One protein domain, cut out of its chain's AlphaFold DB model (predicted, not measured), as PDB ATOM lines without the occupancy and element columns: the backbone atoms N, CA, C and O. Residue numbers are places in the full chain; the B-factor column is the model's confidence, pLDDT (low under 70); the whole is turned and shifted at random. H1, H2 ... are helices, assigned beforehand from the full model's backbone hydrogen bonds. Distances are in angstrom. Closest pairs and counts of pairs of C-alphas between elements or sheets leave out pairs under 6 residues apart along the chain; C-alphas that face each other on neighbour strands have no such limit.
ATOM      1  N   GLU A  30      13.744  16.643 -61.812       82.62
ATOM      2  CA  GLU A  30      15.153  16.265 -61.673       82.62
ATOM      3  C   GLU A  30      15.317  14.800 -61.240       82.62
ATOM      4  O   GLU A  30      16.160  14.081 -61.774       82.62
ATOM      5  N   ALA A  31      14.480  14.316 -60.315       84.56
ATOM      6  CA  ALA A  31      14.495  12.914 -59.902       84.56
ATOM      7  C   ALA A  31      14.121  11.967 -61.053       84.56
ATOM      8  O   ALA A  31      14.756  10.925 -61.216       84.56
ATOM      9  N   LEU A  32      13.129  12.332 -61.874       83.88
ATOM     10  CA  LEU A  32      12.731  11.556 -63.048       83.88
ATOM     11  C   LEU A  32      13.850  11.521 -64.089       83.88
ATOM     12  O   LEU A  32      14.194  10.450 -64.591       83.88
ATOM     13  N   ARG A  33      14.449  12.676 -64.390       84.44
ATOM     14  CA  ARG A  33      15.575  12.772 -65.321       84.44
ATOM     15  C   ARG A  33      16.756  11.932 -64.848       84.44
ATOM     16  O   ARG A  33      17.312  11.162 -65.627       84.44
ATOM     17  N   ARG A  34      17.098  12.025 -63.562       85.88
ATOM     18  CA  ARG A  34      18.151  11.218 -62.944       85.88
ATOM     19  C   ARG A  34      17.861   9.722 -63.051       85.88
ATOM     20  O   ARG A  34      18.740   8.984 -63.479       85.88
ATOM     21  N   ALA A  35      16.641   9.286 -62.744       87.12
ATOM     22  CA  ALA A  35      16.255   7.881 -62.867       87.12
ATOM     23  C   ALA A  35      16.379   7.367 -64.314       87.12
ATOM     24  O   ALA A  35      16.807   6.237 -64.539       87.12
ATOM     25  N   CYS A  36      16.061   8.204 -65.308       85.38
ATOM     26  CA  CYS A  36      16.220   7.842 -66.717       85.38
ATOM     27  C   CYS A  36      17.698   7.725 -67.134       85.38
ATOM     28  O   CYS A  36      18.047   6.833 -67.906       85.38
ATOM     29  N   LEU A  37      18.579   8.586 -66.613       84.00
ATOM     30  CA  LEU A  37      20.026   8.485 -66.843       84.00
ATOM     31  C   LEU A  37      20.639   7.268 -66.139       84.00
ATOM     32  O   LEU A  37      21.486   6.590 -66.713       84.00
ATOM     33  N   GLU A  38      20.188   6.957 -64.923       87.25
ATOM     34  CA  GLU A  38      20.593   5.747 -64.197       87.25
ATOM     35  C   GLU A  38      20.162   4.482 -64.956       87.25
ATOM     36  O   GLU A  38      20.942   3.537 -65.067       87.25
ATOM     37  N   PHE A  39      18.975   4.485 -65.570       89.69
ATOM     38  CA  PHE A  39      18.551   3.408 -66.463       89.69
ATOM     39  C   PHE A  39      19.477   3.258 -67.679       89.69
ATOM     40  O   PHE A  39      19.903   2.144 -67.982       89.69
ATOM     41  N   GLU A  40      19.812   4.354 -68.372       84.50
ATOM     42  CA  GLU A  40      20.737   4.305 -69.515       84.50
ATOM     43  C   GLU A  40      22.117   3.780 -69.091       84.50
ATOM     44  O   GLU A  40      22.702   2.969 -69.808       84.50
ATOM     45  N   ALA A  41      22.602   4.153 -67.905       82.94
ATOM     46  CA  ALA A  41      23.852   3.634 -67.356       82.94
ATOM     47  C   ALA A  41      23.786   2.117 -67.132       82.94
ATOM     48  O   ALA A  41      24.673   1.393 -67.580       82.94
ATOM     49  N   VAL A  42      22.722   1.603 -66.512       87.38
ATOM     50  CA  VAL A  42      22.541   0.152 -66.334       87.38
ATOM     51  C   VAL A  42      22.464  -0.556 -67.687       87.38
ATOM     52  O   VAL A  42      23.110  -1.579 -67.887       87.38
ATOM     53  N   PHE A  43      21.737   0.001 -68.650       87.12
ATOM     54  CA  PHE A  43      21.622  -0.589 -69.981       87.12
ATOM     55  C   PHE A  43      22.970  -0.655 -70.715       87.12
ATOM     56  O   PHE A  43      23.326  -1.694 -71.271       87.12
ATOM     57  N   ILE A  44      23.751   0.429 -70.680       82.56
ATOM     58  CA  ILE A  44      25.101   0.465 -71.254       82.56
ATOM     59  C   ILE A  44      25.996  -0.557 -70.556       82.56
ATOM     60  O   ILE A  44      26.691  -1.308 -71.235       82.56
ATOM     61  N   ARG A  45      25.954  -0.635 -69.223       85.12
ATOM     62  CA  ARG A  45      26.706  -1.623 -68.441       85.12
ATOM     63  C   ARG A  45      26.409  -3.046 -68.912       85.12
ATOM     64  O   ARG A  45      27.349  -3.791 -69.161       85.12
ATOM     65  N   GLU A  46      25.140  -3.409 -69.086       85.75
ATOM     66  CA  GLU A  46      24.754  -4.743 -69.565       85.75
ATOM     67  C   GLU A  46      25.254  -5.020 -70.992       85.75
ATOM     68  O   GLU A  46      25.724  -6.121 -71.273       85.75
ATOM     69  N   ILE A  47      25.234  -4.028 -71.892       84.25
ATOM     70  CA  ILE A  47      25.813  -4.175 -73.240       84.25
ATOM     71  C   ILE A  47      27.323  -4.413 -73.164       84.25
ATOM     72  O   ILE A  47      27.845  -5.320 -73.816       84.25
ATOM     73  N   LEU A  48      28.034  -3.597 -72.380       80.12
ATOM     74  CA  LEU A  48      29.478  -3.729 -72.203       80.12
ATOM     75  C   LEU A  48      29.801  -5.096 -71.580       80.12
ATOM     76  O   LEU A  48      30.664  -5.812 -72.082       80.12
ATOM     77  N   SER A  49      29.041  -5.519 -70.574       79.38
ATOM     78  CA  SER A  49      29.155  -6.843 -69.964       79.38
ATOM     79  C   SER A  49      28.981  -7.971 -70.986       79.38
ATOM     80  O   SER A  49      29.878  -8.796 -71.179       79.38
ATOM     81  N   ALA A  50      27.881  -7.946 -71.743       81.12
ATOM     82  CA  ALA A  50      27.552  -8.952 -72.751       81.12
ATOM     83  C   ALA A  50      28.552  -9.000 -73.917       81.12
ATOM     84  O   ALA A  50      28.770 -10.058 -74.505       81.12
ATOM     85  N   SER A  51      29.195  -7.876 -74.245       78.00
ATOM     86  CA  SER A  51      30.264  -7.825 -75.252       78.00
ATOM     87  C   SER A  51      31.585  -8.457 -74.790       78.00
ATOM     88  O   SER A  51      32.529  -8.550 -75.575       78.00
ATOM     89  N   GLY A  52      31.673  -8.899 -73.531       68.00
ATOM     90  CA  GLY A  52      32.890  -9.451 -72.942       68.00
ATOM     91  C   GLY A  52      33.935  -8.387 -72.602       68.00
ATOM     92  O   GLY A  52      35.084  -8.735 -72.325       68.00
ATOM     93  N   LEU A  53      33.551  -7.105 -72.595       67.62
ATOM     94  CA  LEU A  53      34.423  -5.976 -72.257       67.62
ATOM     95  C   LEU A  53      34.915  -6.055 -70.808       67.62
ATOM     96  O   LEU A  53      36.010  -5.586 -70.522       67.62
ATOM     97  N   GLU A  54      34.185  -6.736 -69.918       61.59
ATOM     98  CA  GLU A  54      34.640  -7.026 -68.548       61.59
ATOM     99  C   GLU A  54      35.977  -7.771 -68.515       61.59
ATOM    100  O   GLU A  54      36.798  -7.536 -67.634       61.59
ATOM    101  N   ASN A  55      36.228  -8.617 -69.519       58.78
ATOM    102  CA  ASN A  55      37.485  -9.345 -69.660       58.78
ATOM    103  C   ASN A  55      38.607  -8.465 -70.234       58.78
ATOM    104  O   ASN A  55      39.778  -8.763 -70.012       58.78
ATOM    105  N   MET A  56      38.271  -7.375 -70.941       55.28
ATOM    106  CA  MET A  56      39.240  -6.349 -71.355       55.28
ATOM    107  C   MET A  56      39.613  -5.411 -70.199       55.28
ATOM    108  O   MET A  56      40.729  -4.902 -70.177       55.28
ATOM    109  N   PHE A  57      38.724  -5.256 -69.210       54.19
ATOM    110  CA  PHE A  57      39.028  -4.676 -67.895       54.19
ATOM    111  C   PHE A  57      39.570  -5.708 -66.895       54.19
ATOM    112  O   PHE A  57      39.597  -5.436 -65.690       54.19
ATOM    113  N   GLY A  58      40.015  -6.878 -67.385       47.00
ATOM    114  CA  GLY A  58      40.816  -7.826 -66.611       47.00
ATOM    115  C   GLY A  58      41.893  -7.076 -65.827       47.00
ATOM    116  O   GLY A  58      42.298  -5.992 -66.242       47.00
ATOM    117  N   PRO A  59      42.293  -7.601 -64.662       44.81
ATOM    118  CA  PRO A  59      42.597  -6.784 -63.502       44.81
ATOM    119  C   PRO A  59      43.421  -5.552 -63.891       44.81
ATOM    120  O   PRO A  59      44.595  -5.686 -64.234       44.81
ATOM    121  N   TYR A  81      38.029  -2.637 -59.188       62.72
ATOM    122  CA  TYR A  81      37.584  -3.940 -59.678       62.72
ATOM    123  C   TYR A  81      36.919  -3.771 -61.051       62.72
ATOM    124  O   TYR A  81      36.263  -2.763 -61.296       62.72
ATOM    125  N   ALA A  82      37.055  -4.755 -61.947       65.81
ATOM    126  CA  ALA A  82      36.523  -4.675 -63.316       65.81
ATOM    127  C   ALA A  82      35.037  -4.254 -63.366       65.81
ATOM    128  O   ALA A  82      34.653  -3.451 -64.212       65.81
ATOM    129  N   GLY A  83      34.230  -4.722 -62.404       66.56
ATOM    130  CA  GLY A  83      32.834  -4.301 -62.241       66.56
ATOM    131  C   GLY A  83      32.664  -2.809 -61.932       66.56
ATOM    132  O   GLY A  83      31.848  -2.147 -62.558       66.56
ATOM    133  N   GLU A  84      33.478  -2.244 -61.039       69.62
ATOM    134  CA  GLU A  84      33.421  -0.819 -60.672       69.62
ATOM    135  C   GLU A  84      33.908   0.092 -61.812       69.62
ATOM    136  O   GLU A  84      33.384   1.194 -62.007       69.62
ATOM    137  N   ALA A  85      34.889  -0.369 -62.597       70.94
ATOM    138  CA  ALA A  85      35.349   0.327 -63.800       70.94
ATOM    139  C   ALA A  85      34.243   0.383 -64.864       70.94
ATOM    140  O   ALA A  85      34.016   1.431 -65.470       70.94
ATOM    141  N   LEU A  86      33.525  -0.728 -65.055       75.88
ATOM    142  CA  LEU A  86      32.380  -0.804 -65.960       75.88
ATOM    143  C   LEU A  86      31.236   0.094 -65.512       75.88
ATOM    144  O   LEU A  86      30.698   0.825 -66.339       75.88
ATOM    145  N   ASP A  87      30.899   0.084 -64.224       79.25
ATOM    146  CA  ASP A  87      29.844   0.938 -63.672       79.25
ATOM    147  C   ASP A  87      30.193   2.423 -63.860       79.25
ATOM    148  O   ASP A  87      29.361   3.218 -64.305       79.25
ATOM    149  N   SER A  88      31.454   2.789 -63.614       78.44
ATOM    150  CA  SER A  88      31.958   4.151 -63.821       78.44
ATOM    151  C   SER A  88      31.910   4.565 -65.295       78.44
ATOM    152  O   SER A  88      31.491   5.681 -65.615       78.44
ATOM    153  N   LEU A  89      32.300   3.670 -66.209       76.94
ATOM    154  CA  LEU A  89      32.246   3.918 -67.648       76.94
ATOM    155  C   LEU A  89      30.817   4.045 -68.157       76.94
ATOM    156  O   LEU A  89      30.511   4.974 -68.904       76.94
ATOM    157  N   ALA A  90      29.938   3.151 -67.733       81.62
ATOM    158  CA  ALA A  90      28.548   3.178 -68.134       81.62
ATOM    159  C   ALA A  90      27.849   4.452 -67.635       81.62
ATOM    160  O   ALA A  90      27.166   5.119 -68.413       81.62
ATOM    161  N   GLY A  91      28.105   4.857 -66.385       78.88
ATOM    162  CA  GLY A  91      27.626   6.124 -65.833       78.88
ATOM    163  C   GLY A  91      28.148   7.342 -66.599       78.88
ATOM    164  O   GLY A  91      27.376   8.241 -66.929       78.88
ATOM    165  N   PHE A  92      29.437   7.363 -66.950       77.94
ATOM    166  CA  PHE A  92      30.031   8.443 -67.744       77.94
ATOM    167  C   PHE A  92      29.425   8.547 -69.151       77.94
ATOM    168  O   PHE A  92      29.114   9.648 -69.610       77.94
ATOM    169  N   LEU A  93      29.236   7.417 -69.837       75.31
ATOM    170  CA  LEU A  93      28.634   7.381 -71.172       75.31
ATOM    171  C   LEU A  93      27.166   7.814 -71.142       75.31
ATOM    172  O   LEU A  93      26.756   8.624 -71.974       75.31
ATOM    173  N   ALA A  94      26.398   7.336 -70.162       78.25
ATOM    174  CA  ALA A  94      25.008   7.739 -69.970       78.25
ATOM    175  C   ALA A  94      24.886   9.239 -69.665       78.25
ATOM    176  O   ALA A  94      24.076   9.931 -70.274       78.25
ATOM    177  N   ALA A  95      25.742   9.784 -68.793       76.62
ATOM    178  CA  ALA A  95      25.744  11.210 -68.466       76.62
ATOM    179  C   ALA A  95      26.061  12.108 -69.675       76.62
ATOM    180  O   ALA A  95      25.594  13.246 -69.739       76.62
ATOM    181  N   ARG A  96      26.831  11.608 -70.651       79.06
ATOM    182  CA  ARG A  96      27.088  12.298 -71.926       79.06
ATOM    183  C   ARG A  96      26.016  12.039 -72.989       79.06
ATOM    184  O   ARG A  96      26.131  12.584 -74.083       79.06
ATOM    185  N   GLY A  97      24.998  11.236 -72.681       77.19
ATOM    186  CA  GLY A  97      23.931  10.871 -73.609       77.19
ATOM    187  C   GLY A  97      24.439  10.063 -74.799       77.19
ATOM    188  O   GLY A  97      23.995  10.295 -75.919       77.19
ATOM    189  N   MET A  98      25.396   9.154 -74.578       80.06
ATOM    190  CA  MET A  98      26.040   8.398 -75.657       80.06
ATOM    191  C   MET A  98      25.037   7.611 -76.513       80.06
ATOM    192  O   MET A  98      25.221   7.512 -77.725       80.06
ATOM    193  N   LEU A  99      23.984   7.058 -75.901       80.44
ATOM    194  CA  LEU A  99      22.878   6.423 -76.624       80.44
ATOM    195  C   LEU A  99      21.646   7.335 -76.690       80.44
ATOM    196  O   LEU A  99      20.824   7.186 -77.594       80.44
ATOM    197  N   GLY A 100      21.504   8.263 -75.739       80.69
ATOM    198  CA  GLY A 100      20.388   9.207 -75.665       80.69
ATOM    199  C   GLY A 100      19.080   8.563 -75.197       80.69
ATOM    200  O   GLY A 100      18.017   9.176 -75.286       80.69
ATOM    201  N   LEU A 101      19.141   7.325 -74.697       81.56
ATOM    202  CA  LEU A 101      17.977   6.557 -74.252       81.56
ATOM    203  C   LEU A 101      17.332   7.167 -73.008       81.56
ATOM    204  O   LEU A 101      16.107   7.232 -72.932       81.56
ATOM    205  N   GLY A 102      18.132   7.652 -72.061       79.06
ATOM    206  CA  GLY A 102      17.648   8.311 -70.855       79.06
ATOM    207  C   GLY A 102      16.890   9.594 -71.180       79.06
ATOM    208  O   GLY A 102      15.823   9.836 -70.623       79.06
ATOM    209  N   ASP A 103      17.372  10.383 -72.142       79.44
ATOM    210  CA  ASP A 103      16.687  11.607 -72.571       79.44
ATOM    211  C   ASP A 103      15.386  11.307 -73.337       79.44
ATOM    212  O   ASP A 103      14.361  11.950 -73.108       79.44
ATOM    213  N   LEU A 104      15.380  10.283 -74.199       82.19
ATOM    214  CA  LEU A 104      14.165   9.832 -74.884       82.19
ATOM    215  C   LEU A 104      13.103   9.323 -73.899       82.19
ATOM    216  O   LEU A 104      11.933   9.697 -74.013       82.19
ATOM    217  N   LEU A 105      13.502   8.509 -72.919       82.69
ATOM    218  CA  LEU A 105      12.616   8.020 -71.860       82.69
ATOM    219  C   LEU A 105      12.079   9.173 -71.018       82.69
ATOM    220  O   LEU A 105      10.873   9.250 -70.790       82.69
ATOM    221  N   TYR A 106      12.952  10.101 -70.629       82.56
ATOM    222  CA  TYR A 106      12.566  11.292 -69.888       82.56
ATOM    223  C   TYR A 106      11.491  12.086 -70.635       82.56
ATOM    224  O   TYR A 106      10.419  12.319 -70.086       82.56
ATOM    225  N   ARG A 107      11.714  12.428 -71.910       82.12
ATOM    226  CA  ARG A 107      10.743  13.181 -72.725       82.12
ATOM    227  C   ARG A 107       9.425  12.432 -72.912       82.12
ATOM    228  O   ARG A 107       8.361  13.047 -72.891       82.12
ATOM    229  N   SER A 108       9.478  11.111 -73.080       83.56
ATOM    230  CA  SER A 108       8.272  10.291 -73.214       83.56
ATOM    231  C   SER A 108       7.457  10.232 -71.920       83.56
ATOM    232  O   SER A 108       6.232  10.157 -71.989       83.56
ATOM    233  N   LEU A 109       8.116  10.229 -70.758       81.06
ATOM    234  CA  LEU A 109       7.471  10.118 -69.447       81.06
ATOM    235  C   LEU A 109       7.034  11.474 -68.885       81.06
ATOM    236  O   LEU A 109       5.989  11.556 -68.243       81.06
ATOM    237  N   ALA A 110       7.802  12.533 -69.145       79.00
ATOM    238  CA  ALA A 110       7.469  13.902 -68.758       79.00
ATOM    239  C   ALA A 110       6.254  14.443 -69.537       79.00
ATOM    240  O   ALA A 110       5.549  15.325 -69.048       79.00
ATOM    241  N   GLY A 111       5.962  13.869 -70.711       65.38
ATOM    242  CA  GLY A 111       4.873  14.301 -71.583       65.38
ATOM    243  C   GLY A 111       5.179  15.624 -72.300       65.38
ATOM    244  O   GLY A 111       6.202  16.261 -72.043       65.38
TER     245      GLY A 111
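This is residues 30 to 59 and 81 to 111 of the 122 residues of an uncharacterized protein of Actinobacteria bacterium (UniProt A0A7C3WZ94). A long helix, H1, is the spine of a rod-like arrangement, and two shorter helices, H3 and then H4, return along it the opposite way, H3 crossing it steeply and H4 packing on residues 32 to 40. The small helix H2 follows the last residues of H1 and packs on the beginning of H3. The printed part has 61 residues with four named helices, in the order H1, H2, H3, H4, and no named strand; the class is all helix. The whole is only just compact, close to loose, with a radius of gyration of the C-alphas of 12.5 A, and its C-alphas span 43 by 18 by 14 A.

H1 takes residues 30 to 50 and is the longest helix, 30.2 A from first to last C-alpha; C-alpha 30 stands at (15.153, 16.265, -61.673) and C-alpha 50 at (27.552, -8.952, -72.751). H2 follows at residues 53 to 56, four residues. H3 comes after the cut, at residues 82 to 95, and measures 19.9 A from first to last C-alpha. H4 takes residues 101 to 110, 13.9 A from first to last C-alpha, and its last C-alpha, that of Ala 110, is at (7.469, 13.902, -68.758).

H1 and H3 touch, and their closest C-alphas, those of Ala 41 and Gly 91, are 4.8 A apart. They run opposite ways at a steep tilt of 47 degrees. H4 touches H1 at residues 32 to 40 of H1 alone, with the C-alphas of Cys 36 and Gly 102 closest at 4.4 A. H1 and H4 run opposite ways at a shallow tilt of 32 degrees, only just short of steep. H2 touches H3 at residues 82 to 86 of H3 alone; the closest C-alphas, those of Glu 54 and Ala 82, are 6.0 A apart. H1 and H2 are close but not clearly touching, with the C-alphas of Leu 48 and Glu 54 closest at 7.1 A. H3 and H4 are also close but not clearly touching, with the C-alphas of Ala 94 and Gly 102 closest at 7.4 A, and H2 and H4 are apart. In H1, H3 and H4 every pair of O i and N i+4 is within hydrogen-bond range; H2 is too short for such a pair.

The two C-alphas farthest apart are those of Pro 59 and Gly 111, at 44.0 A. Residues 60 to 80 are not printed, and C-alphas 59 and 81 are 6.9 A apart across this cut, which falls in the link from H2 to H3. The links from H1 to H2 and from H3 to H4 are tight. The mean pLDDT of the printed part is 77.1; it is under 70 at residues 52 to 59, residues 81 to 84 and residue 111.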